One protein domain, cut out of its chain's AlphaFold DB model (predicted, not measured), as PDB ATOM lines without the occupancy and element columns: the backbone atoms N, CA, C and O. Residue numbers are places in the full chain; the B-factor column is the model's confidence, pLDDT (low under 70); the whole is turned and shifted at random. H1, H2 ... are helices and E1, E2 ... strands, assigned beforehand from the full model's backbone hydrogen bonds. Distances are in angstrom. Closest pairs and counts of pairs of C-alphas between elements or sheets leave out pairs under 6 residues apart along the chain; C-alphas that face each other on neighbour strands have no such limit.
ATOM      1  N   ALA A 109     103.528  97.048  88.046       94.94
ATOM      2  CA  ALA A 109     103.127  97.533  89.358       94.94
ATOM      3  C   ALA A 109     103.352  99.041  89.498       94.94
ATOM      4  O   ALA A 109     102.422  99.734  89.904       94.94
ATOM      5  N   VAL A 110     104.520  99.548  89.084       96.00
ATOM      6  CA  VAL A 110     104.796 100.992  89.057       96.00
ATOM      7  C   VAL A 110     103.792 101.677  88.140       96.00
ATOM      8  O   VAL A 110     103.022 102.502  88.607       96.00
ATOM      9  N   TRP A 111     103.669 101.265  86.875       94.88
ATOM     10  CA  TRP A 111     102.716 101.885  85.947       94.88
ATOM     11  C   TRP A 111     101.281 101.919  86.493       94.88
ATOM     12  O   TRP A 111     100.589 102.934  86.426       94.88
ATOM     13  N   SER A 112     100.826 100.807  87.076       94.56
ATOM     14  CA  SER A 112      99.492 100.706  87.676       94.56
ATOM     15  C   SER A 112      99.311 101.648  88.865       94.56
ATOM     16  O   SER A 112      98.219 102.192  89.035       94.56
ATOM     17  N   ALA A 113     100.355 101.866  89.665       96.12
ATOM     18  CA  ALA A 113     100.287 102.730  90.834       96.12
ATOM     19  C   ALA A 113     100.016 104.199  90.459       96.12
ATOM     20  O   ALA A 113      99.300 104.882  91.188       96.12
ATOM     21  N   PHE A 114     100.498 104.652  89.297       95.62
ATOM     22  CA  PHE A 114     100.350 106.037  88.819       95.62
ATOM     23  C   PHE A 114      99.263 106.223  87.750       95.62
ATOM     24  O   PHE A 114      98.970 107.355  87.364       95.62
ATOM     25  N   SER A 115      98.652 105.139  87.262       93.38
ATOM     26  CA  SER A 115      97.564 105.201  86.268       93.38
ATOM     27  C   SER A 115      96.181 104.938  86.860       93.38
ATOM     28  O   SER A 115      95.184 105.410  86.315       93.38
ATOM     29  N   LYS A 116      96.094 104.189  87.966       93.06
ATOM     30  CA  LYS A 116      94.819 103.880  88.622       93.06
ATOM     31  C   LYS A 116      94.419 104.970  89.601       93.06
ATOM     32  O   LYS A 116      95.260 105.519  90.303       93.06
ATOM     33  N   GLU A 117      93.125 105.200  89.710       92.31
ATOM     34  CA  GLU A 117      92.564 106.133  90.683       92.31
ATOM     35  C   GLU A 117      92.736 105.585  92.108       92.31
ATOM     36  O   GLU A 117      92.814 104.365  92.315       92.31
ATOM     37  N   VAL A 118      92.852 106.483  93.086       92.38
ATOM     38  CA  VAL A 118      92.888 106.145  94.517       92.38
ATOM     39  C   VAL A 118      91.565 106.576  95.136       92.38
ATOM     40  O   VAL A 118      91.097 107.687  94.901       92.38
ATOM     41  N   ARG A 119      90.948 105.690  95.920       90.69
ATOM     42  CA  ARG A 119      89.681 105.992  96.598       90.69
ATOM     43  C   ARG A 119      89.878 107.065  97.666       90.69
ATOM     44  O   ARG A 119      90.900 107.085  98.351       90.69
ATOM     45  N   ALA A 120      88.861 107.898  97.869       91.12
ATOM     46  CA  ALA A 120      88.850 108.863  98.962       91.12
ATOM     47  C   ALA A 120      89.085 108.166 100.318       91.12
ATOM     48  O   ALA A 120      88.513 107.111 100.595       91.12
ATOM     49  N   GLY A 121      89.947 108.752 101.155       93.50
ATOM     50  CA  GLY A 121      90.334 108.183 102.451       93.50
ATOM     51  C   GLY A 121      91.431 107.112 102.395       93.50
ATOM     52  O   GLY A 121      91.754 106.535 103.432       93.50
ATOM     53  N   PHE A 122      92.023 106.853 101.224       95.19
ATOM     54  CA  PHE A 122      93.156 105.942 101.063       95.19
ATOM     55  C   PHE A 122      94.398 106.660 100.525       95.19
ATOM     56  O   PHE A 122      94.309 107.663  99.821       95.19
ATOM     57  N   LEU A 123      95.565 106.115 100.854       95.56
ATOM     58  CA  LEU A 123      96.871 106.490 100.329       95.56
ATOM     59  C   LEU A 123      97.453 105.304  99.573       95.56
ATOM     60  O   LEU A 123      97.383 104.168 100.045       95.56
ATOM     61  N   ARG A 124      98.062 105.557  98.417       97.19
ATOM     62  CA  ARG A 124      98.757 104.512  97.670       97.19
ATOM     63  C   ARG A 124     100.209 104.430  98.102       97.19
ATOM     64  O   ARG A 124     100.919 105.430  98.097       97.19
ATOM     65  N   VAL A 125     100.661 103.225  98.423       97.56
ATOM     66  CA  VAL A 125     102.056 102.940  98.761       97.56
ATOM     67  C   VAL A 125     102.619 101.865  97.838       97.56
ATOM     68  O   VAL A 125     101.907 100.938  97.446       97.56
ATOM     69  N   ILE A 126     103.898 101.972  97.486       97.00
ATOM     70  CA  ILE A 126     104.606 101.045  96.599       97.00
ATOM     71  C   ILE A 126     105.865 100.507  97.278       97.00
ATOM     72  O   ILE A 126     106.599 101.255  97.918       97.00
ATOM     73  N   LYS A 127     106.115  99.204  97.151       96.38
ATOM     74  CA  LYS A 127     107.353  98.568  97.603       96.38
ATOM     75  C   LYS A 127     108.231  98.288  96.391       96.38
ATOM     76  O   LYS A 127     107.841  97.506  95.526       96.38
ATOM     77  N   LEU A 128     109.402  98.919  96.351       93.12
ATOM     78  CA  LEU A 128     110.428  98.703  95.334       93.12
ATOM     79  C   LEU A 128     111.416  97.659  95.862       93.12
ATOM     80  O   LEU A 128     112.382  97.974  96.543       93.12
ATOM     81  N   SER A 129     111.104  96.390  95.632       87.19
ATOM     82  CA  SER A 129     111.975  95.255  95.956       87.19
ATOM     83  C   SER A 129     111.976  94.287  94.773       87.19
ATOM     84  O   SER A 129     111.248  94.533  93.812       87.19
ATOM     85  N   GLN A 130     112.711  93.171  94.856       77.50
ATOM     86  CA  GLN A 130     112.714  92.119  93.817       77.50
ATOM     87  C   GLN A 130     111.305  91.693  93.366       77.50
ATOM     88  O   GLN A 130     111.113  91.265  92.240       77.50
ATOM     89  N   ASN A 131     110.301  91.822  94.237       85.19
ATOM     90  CA  ASN A 131     108.903  91.750  93.835       85.19
ATOM     91  C   ASN A 131     108.257  93.127  94.018       85.19
ATOM     92  O   ASN A 131     107.878  93.500  95.133       85.19
ATOM     93  N   THR A 132     108.172  93.905  92.939       92.31
ATOM     94  CA  THR A 132     107.582  95.248  92.989       92.31
ATOM     95  C   THR A 132     106.058  95.167  92.980       92.31
ATOM     96  O   THR A 132     105.456  94.635  92.047       92.31
ATOM     97  N   TYR A 133     105.410  95.738  93.995       94.75
ATOM     98  CA  TYR A 133     103.948  95.811  94.092       94.75
ATOM     99  C   TYR A 133     103.493  97.082  94.807       94.75
ATOM    100  O   TYR A 133     104.251  97.706  95.549       94.75
ATOM    101  N   PHE A 134     102.230  97.453  94.603       96.50
ATOM    102  CA  PHE A 134     101.594  98.575  95.290       96.50
ATOM    103  C   PHE A 134     100.317  98.122  95.998       96.50
ATOM    104  O   PHE A 134      99.723  97.102  95.639       96.50
ATOM    105  N   ARG A 135      99.891  98.889  97.000       96.44
ATOM    106  CA  ARG A 135      98.605  98.720  97.683       96.44
ATOM    107  C   ARG A 135      98.078 100.060  98.177       96.44
ATOM    108  O   ARG A 135      98.856 100.975  98.436       96.44
ATOM    109  N   ASP A 136      96.768 100.126  98.354       96.81
ATOM    110  CA  ASP A 136      96.099 101.284  98.936       96.81
ATOM    111  C   ASP A 136      95.841 100.994 100.421       96.81
ATOM    112  O   ASP A 136      95.298  99.942 100.767       96.81
ATOM    113  N   ILE A 137      96.267 101.896 101.301       96.31
ATOM    114  CA  ILE A 137      96.105 101.807 102.760       96.31
ATOM    115  C   ILE A 137      95.217 102.955 103.257       96.31
ATOM    116  O   ILE A 137      95.200 104.003 102.614       96.31
ATOM    117  N   PRO A 138      94.472 102.808 104.366       97.12
ATOM    118  CA  PRO A 138      93.708 103.920 104.931       97.12
ATOM    119  C   PRO A 138      94.618 105.109 105.251       97.12
ATOM    120  O   PRO A 138      95.719 104.919 105.762       97.12
ATOM    121  N   SER A 139      94.162 106.337 105.002       94.56
ATOM    122  CA  SER A 139      94.966 107.549 105.229       94.56
ATOM    123  C   SER A 139      95.327 107.796 106.695       94.56
ATOM    124  O   SER A 139      96.295 108.493 106.981       94.56
ATOM    125  N   SER A 140      94.572 107.205 107.622       93.81
ATOM    126  CA  SER A 140      94.866 107.205 109.057       93.81
ATOM    127  C   SER A 140      95.957 106.210 109.459       93.81
ATOM    128  O   SER A 140      96.433 106.251 110.591       93.81
ATOM    129  N   SER A 141      96.341 105.292 108.567       92.81
ATOM    130  CA  SER A 141      97.395 104.312 108.825       92.81
ATOM    131  C   SER A 141      98.768 104.908 108.519       92.81
ATOM    132  O   SER A 141      98.941 105.614 107.527       92.81
ATOM    133  N   GLY A 142      99.768 104.594 109.347       93.12
ATOM    134  CA  GLY A 142     101.160 104.930 109.046       93.12
ATOM    135  C   GLY A 142     101.660 104.207 107.790       93.12
ATOM    136  O   GLY A 142     101.192 103.112 107.467       93.12
ATOM    137  N   ILE A 143     102.626 104.807 107.087       96.06
ATOM    138  CA  ILE A 143     103.282 104.169 105.939       96.06
ATOM    139  C   ILE A 143     104.096 102.970 106.459       96.06
ATOM    140  O   ILE A 143     104.950 103.158 107.325       96.06
ATOM    141  N   PRO A 144     103.849 101.743 105.967       94.88
ATOM    142  CA  PRO A 144     104.595 100.564 106.396       94.88
ATOM    143  C   PRO A 144     106.084 100.658 106.038       94.88
ATOM    144  O   PRO A 144     106.448 101.243 105.018       94.88
ATOM    145  N   GLU A 145     106.945 100.024 106.833       94.44
ATOM    146  CA  GLU A 145     108.390 100.012 106.591       94.44
ATOM    147  C   GLU A 145     108.746  99.411 105.217       94.44
ATOM    148  O   GLU A 145     108.172  98.407 104.781       94.44
ATOM    149  N   GLY A 146     109.694 100.045 104.518       93.06
ATOM    150  CA  GLY A 146     110.137  99.631 103.183       93.06
ATOM    151  C   GLY A 146     109.157  99.957 102.050       93.06
ATOM    152  O   GLY A 146     109.336  99.466 100.935       93.06
ATOM    153  N   PHE A 147     108.120 100.755 102.314       96.50
ATOM    154  CA  PHE A 147     107.233 101.299 101.290       96.50
ATOM    155  C   PHE A 147     107.481 102.789 101.064       96.50
ATOM    156  O   PHE A 147     107.793 103.540 101.985       96.50
ATOM    157  N   TYR A 148     107.234 103.217  99.831       96.81
ATOM    158  CA  TYR A 148     107.223 104.610  99.416       96.81
ATOM    159  C   TYR A 148     105.786 105.071  99.181       96.81
ATOM    160  O   TYR A 148     104.972 104.337  98.614       96.81
ATOM    161  N   LEU A 149     105.468 106.294  99.598       97.06
ATOM    162  CA  LEU A 149     104.178 106.920  99.319       97.06
ATOM    163  C   LEU A 149     104.118 107.386  97.861       97.06
ATOM    164  O   LEU A 149     105.037 108.054  97.400       97.06
ATOM    165  N   VAL A 150     103.025 107.084  97.162       95.94
ATOM    166  CA  VAL A 150     102.721 107.589  95.814       95.94
ATOM    167  C   VAL A 150     101.771 108.780  95.954       95.94
ATOM    168  O   VAL A 150     100.553 108.622  96.025       95.94
ATOM    169  N   ASP A 151     102.337 109.978  96.056       86.44
ATOM    170  CA  ASP A 151     101.644 111.220  96.427       86.44
ATOM    171  C   ASP A 151     100.971 111.958  95.258       86.44
ATOM    172  O   ASP A 151     100.187 112.877  95.471       86.44
ATOM    173  N   ASN A 152     101.236 111.536  94.024       83.44
ATOM    174  CA  ASN A 152     100.694 112.120  92.797       83.44
ATOM    175  C   ASN A 152      99.883 111.108  91.965       83.44
ATOM    176  O   ASN A 152      99.785 111.229  90.740       83.44
ATOM    177  N   ALA A 153      99.299 110.101  92.621       81.81
ATOM    178  CA  ALA A 153      98.357 109.202  91.967       81.81
ATOM    179  C   ALA A 153      97.147 109.991  91.416       81.81
ATOM    180  O   ALA A 153      96.725 110.978  92.025       81.81
ATOM    181  N   PRO A 154      96.576 109.593  90.265       82.62
ATOM    182  CA  PRO A 154      95.450 110.303  89.682       82.62
ATOM    183  C   PRO A 154      94.247 110.287  90.622       82.62
ATOM    184  O   PRO A 154      93.858 109.237  91.136       82.62
ATOM    185  N   ALA A 155      93.631 111.455  90.786       74.75
ATOM    186  CA  ALA A 155      92.286 111.553  91.329       74.75
ATOM    187  C   ALA A 155      91.267 110.946  90.349       74.75
ATOM    188  O   ALA A 155      91.536 110.814  89.150       74.75
ATOM    189  N   GLU A 156      90.097 110.593  90.875       73.12
ATOM    190  CA  GLU A 156      88.975 110.080  90.091       73.12
ATOM    191  C   GLU A 156      88.624 111.037  88.937       73.12
ATOM    192  O   GLU A 156      88.457 112.240  89.147       73.12
ATOM    193  N   GLY A 157      88.586 110.521  87.700       71.31
ATOM    194  CA  GLY A 157      88.280 111.317  86.503       71.31
ATOM    195  C   GLY A 157      89.466 112.044  85.850       71.31
ATOM    196  O   GLY A 157      89.270 112.772  84.876       71.31
ATOM    197  N   ALA A 158      90.702 111.853  86.324       73.94
ATOM    198  CA  ALA A 158      91.878 112.450  85.690       73.94
ATOM    199  C   ALA A 158      92.146 111.882  84.272       73.94
ATOM    200  O   ALA A 158      91.927 110.691  84.022       73.94
ATOM    201  N   PRO A 159      92.691 112.690  83.340       73.38
ATOM    202  CA  PRO A 159      93.002 112.239  81.985       73.38
ATOM    203  C   PRO A 159      94.046 111.114  81.982       73.38
ATOM    204  O   PRO A 159      95.133 111.232  82.562       73.38
ATOM    205  N   LYS A 160      93.706 110.022  81.290       78.62
ATOM    206  CA  LYS A 160      94.508 108.795  81.167       78.62
ATOM    207  C   LYS A 160      95.394 108.859  79.916       78.62
ATOM    208  O   LYS A 160      95.167 108.116  78.967       78.62
ATOM    209  N   SER A 161      96.372 109.770  79.905       86.69
ATOM    210  CA  SER A 161      97.449 109.760  78.899       86.69
ATOM    211  C   SER A 161      98.665 108.990  79.428       86.69
ATOM    212  O   SER A 161      98.988 109.021  80.621       86.69
ATOM    213  N   SER A 162      99.357 108.293  78.530       84.19
ATOM    214  CA  SER A 162     100.636 107.647  78.829       84.19
ATOM    215  C   SER A 162     101.712 108.670  79.203       84.19
ATOM    216  O   SER A 162     102.503 108.414  80.108       84.19
ATOM    217  N   GLU A 163     101.707 109.848  78.572       87.25
ATOM    218  CA  GLU A 163     102.678 110.919  78.843       87.25
ATOM    219  C   GLU A 163     102.478 111.498  80.244       87.25
ATOM    220  O   GLU A 163     103.437 111.647  80.998       87.25
ATOM    221  N   SER A 164     101.222 111.745  80.637       88.31
ATOM    222  CA  SER A 164     100.913 112.272  81.971       88.31
ATOM    223  C   SER A 164     101.265 111.269  83.071       88.31
ATOM    224  O   SER A 164     101.754 111.654  84.132       88.31
ATOM    225  N   THR A 165     101.074 109.971  82.813       91.81
ATOM    226  CA  THR A 165     101.492 108.901  83.731       91.81
ATOM    227  C   THR A 165     103.013 108.856  83.860       91.81
ATOM    228  O   THR A 165     103.530 108.821  84.975       91.81
ATOM    229  N   HIS A 166     103.736 108.908  82.739       92.38
ATOM    230  CA  HIS A 166     105.196 108.941  82.743       92.38
ATOM    231  C   HIS A 166     105.745 110.154  83.504       92.38
ATOM    232  O   HIS A 166     106.628 109.987  84.342       92.38
ATOM    233  N   GLN A 167     105.192 111.346  83.271       92.81
ATOM    234  CA  GLN A 167     105.620 112.571  83.944       92.81
ATOM    235  C   GLN A 167     105.429 112.481  85.464       92.81
ATOM    236  O   GLN A 167     106.327 112.845  86.218       92.81
ATOM    237  N   ARG A 168     104.301 111.924  85.928       94.50
ATOM    238  CA  ARG A 168     104.075 111.673  87.362       94.50
ATOM    239  C   ARG A 168     105.110 110.717  87.948       94.50
ATOM    240  O   ARG A 168     105.610 110.976  89.041       94.50
ATOM    241  N   ILE A 169     105.443 109.642  87.234       95.38
ATOM    242  CA  ILE A 169     106.474 108.698  87.685       95.38
ATOM    243  C   ILE A 169     107.827 109.411  87.796       95.38
ATOM    244  O   ILE A 169     108.451 109.319  88.844       95.38
ATOM    245  N   GLN A 170     108.242 110.175  86.781       95.38
ATOM    246  CA  GLN A 170     109.505 110.931  86.801       95.38
ATOM    247  C   GLN A 170     109.573 111.906  87.982       95.38
ATOM    248  O   GLN A 170     110.480 111.815  88.802       95.38
ATOM    249  N   THR A 171     108.552 112.752  88.159       95.25
ATOM    250  CA  THR A 171     108.500 113.699  89.287       95.25
ATOM    251  C   THR A 171     108.581 112.994  90.642       95.25
ATOM    252  O   THR A 171     109.197 113.498  91.581       95.25
ATOM    253  N   TRP A 172     107.958 111.822  90.762       96.69
ATOM    254  CA  TRP A 172     108.003 111.031  91.984       96.69
ATOM    255  C   TRP A 172     109.377 110.399  92.232       96.69
ATOM    256  O   TRP A 172     109.845 110.418  93.373       96.69
ATOM    257  N   LEU A 173     110.034 109.881  91.190       96.06
ATOM    258  CA  LEU A 173     111.400 109.355  91.273       96.06
ATOM    259  C   LEU A 173     112.370 110.444  91.733       96.06
ATOM    260  O   LEU A 173     113.092 110.237  92.709       96.06
ATOM    261  N   ASP A 174     112.307 111.621  91.106       95.56
ATOM    262  CA  ASP A 174     113.159 112.770  91.428       95.56
ATOM    263  C   ASP A 174     112.968 113.219  92.880       95.56
ATOM    264  O   ASP A 174     113.932 113.391  93.630       95.56
ATOM    265  N   LYS A 175     111.708 113.351  93.315       96.12
ATOM    266  CA  LYS A 175     111.365 113.772  94.680       96.12
ATOM    267  C   LYS A 175     111.896 112.806  95.739       96.12
ATOM    268  O   LYS A 175     112.354 113.244  96.793       96.12
ATOM    269  N   ASN A 176     111.816 111.505  95.473       95.25
ATOM    270  CA  ASN A 176     112.227 110.465  96.416       95.25
ATOM    271  C   ASN A 176     113.686 110.022  96.224       95.25
ATOM    272  O   ASN A 176     114.148 109.163  96.975       95.25
ATOM    273  N   LYS A 177     114.413 110.607  95.257       95.44
ATOM    274  CA  LYS A 177     115.783 110.227  94.872       95.44
ATOM    275  C   LYS A 177     115.910 108.731  94.561       95.44
ATOM    276  O   LYS A 177     116.858 108.077  94.987       95.44
ATOM    277  N   ILE A 178     114.921 108.189  93.855       94.88
ATOM    278  CA  ILE A 178     114.881 106.783  93.448       94.88
ATOM    279  C   ILE A 178     115.505 106.669  92.061       94.88
ATOM    280  O   ILE A 178     115.108 107.371  91.133       94.88
ATOM    281  N   GLU A 179     116.456 105.754  91.907       93.69
ATOM    282  CA  GLU A 179     117.074 105.479  90.613       93.69
ATOM    283  C   GLU A 179     116.059 104.887  89.629       93.69
ATOM    284  O   GLU A 179     115.323 103.950  89.955       93.69
ATOM    285  N   LEU A 180     116.057 105.403  88.394       92.00
ATOM    286  CA  LEU A 180     115.146 104.967  87.333       92.00
ATOM    287  C   LEU A 180     115.187 103.449  87.126       92.00
ATOM    288  O   LEU A 180     114.153 102.821  86.911       92.00
ATOM    289  N   GLU A 181     116.365 102.842  87.238       90.31
ATOM    290  CA  GLU A 181     116.549 101.412  87.012       90.31
ATOM    291  C   GLU A 181     115.703 100.525  87.932       90.31
ATOM    292  O   GLU A 181     115.289  99.445  87.520       90.31
ATOM    293  N   LEU A 182     115.420 100.966  89.162       90.25
ATOM    294  CA  LEU A 182     114.640 100.194  90.138       90.25
ATOM    295  C   LEU A 182     113.165 100.053  89.749       90.25
ATOM    296  O   LEU A 182     112.457  99.218  90.309       90.25
ATOM    297  N   VAL A 183     112.688 100.867  88.805       93.06
ATOM    298  CA  VAL A 183     111.283 100.883  88.387       93.06
ATOM    299  C   VAL A 183     111.058 100.414  86.950       93.06
ATOM    300  O   VAL A 183     109.903 100.332  86.522       93.06
ATOM    301  N   LEU A 184     112.116 100.091  86.201       91.69
ATOM    302  CA  LEU A 184     112.008  99.583  84.831       91.69
ATOM    303  C   LEU A 184     111.550  98.118  84.798       91.69
ATOM    304  O   LEU A 184     111.863  97.304  85.665       91.69
TER     305      LEU A 184
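What this domain is: This is residues 109 to 184 of the 230 residues of an uncharacterized protein of Pseudomonas canadensis (UniProt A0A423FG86). Picture a small sheet, the hairpin E1 and E2 with short strand E3 on the other side of E1, and helix H1 packed along it; the longer helix H2 crosses H1 steeply and reaches the E3 edge, and the short H3, last along the chain, is near H2 and off the sheet. The 76 printed residues hold three named helices and three named strands, in the order H1 E1 E2 E3 H2 H3. The sheet runs E2 E1 E3, antiparallel; the class is mixed, helices and strands. The whole is compact, with a radius of gyration of the C-alphas of 11.9 A and spans of 31 by 31 by 21 A.

Where its parts are: Find C-alpha 109 at (103.127, 97.533, 89.358); from there H1 runs 10.0 A to residue 115. E1, residues 122 to 127, is 16.4 A long, E2, residues 133 to 138, 17.0 A, and E3, residues 148 to 150, 6.5 A. H2 runs 21.3 A from residue 162 to C-alpha 176 at (112.227, 110.465, 96.416), and H3, residues 180 to 183, spans 5.7 A.

How they stand to each other: Look between E1 and E2 for N 125 and O 135, 2.9 A apart, and between E1 and E3 for N 126 and O 148, 2.8 A. H1 and H2 on one face of the sheet make two layers. H1, at a height of 8.7 A, lies over E1 and runs along the strands, at 24 degrees to E1 on the local plane. H2 touches H1 with residues 165 to 169 alone, at a steep tilt of 65 degrees, opposite ways; the closest C-alphas, of Phe 114 and Thr 165, are 5.9 A apart. H3 is close to H2 but not clearly touching, closest at the C-alphas of Leu 173 and Leu 180, 7.0 A. In H1 and H2 every O i to N i+4 pair is within hydrogen-bond range; H3 is too short for such a pair.

The domain as a whole: The C-alphas farthest apart, of Gln 130 and Gly 157, are 31.9 A apart. The printed part has no cut; the link from E3 to H2 is long, and no printed residue is under 70 in pLDDT.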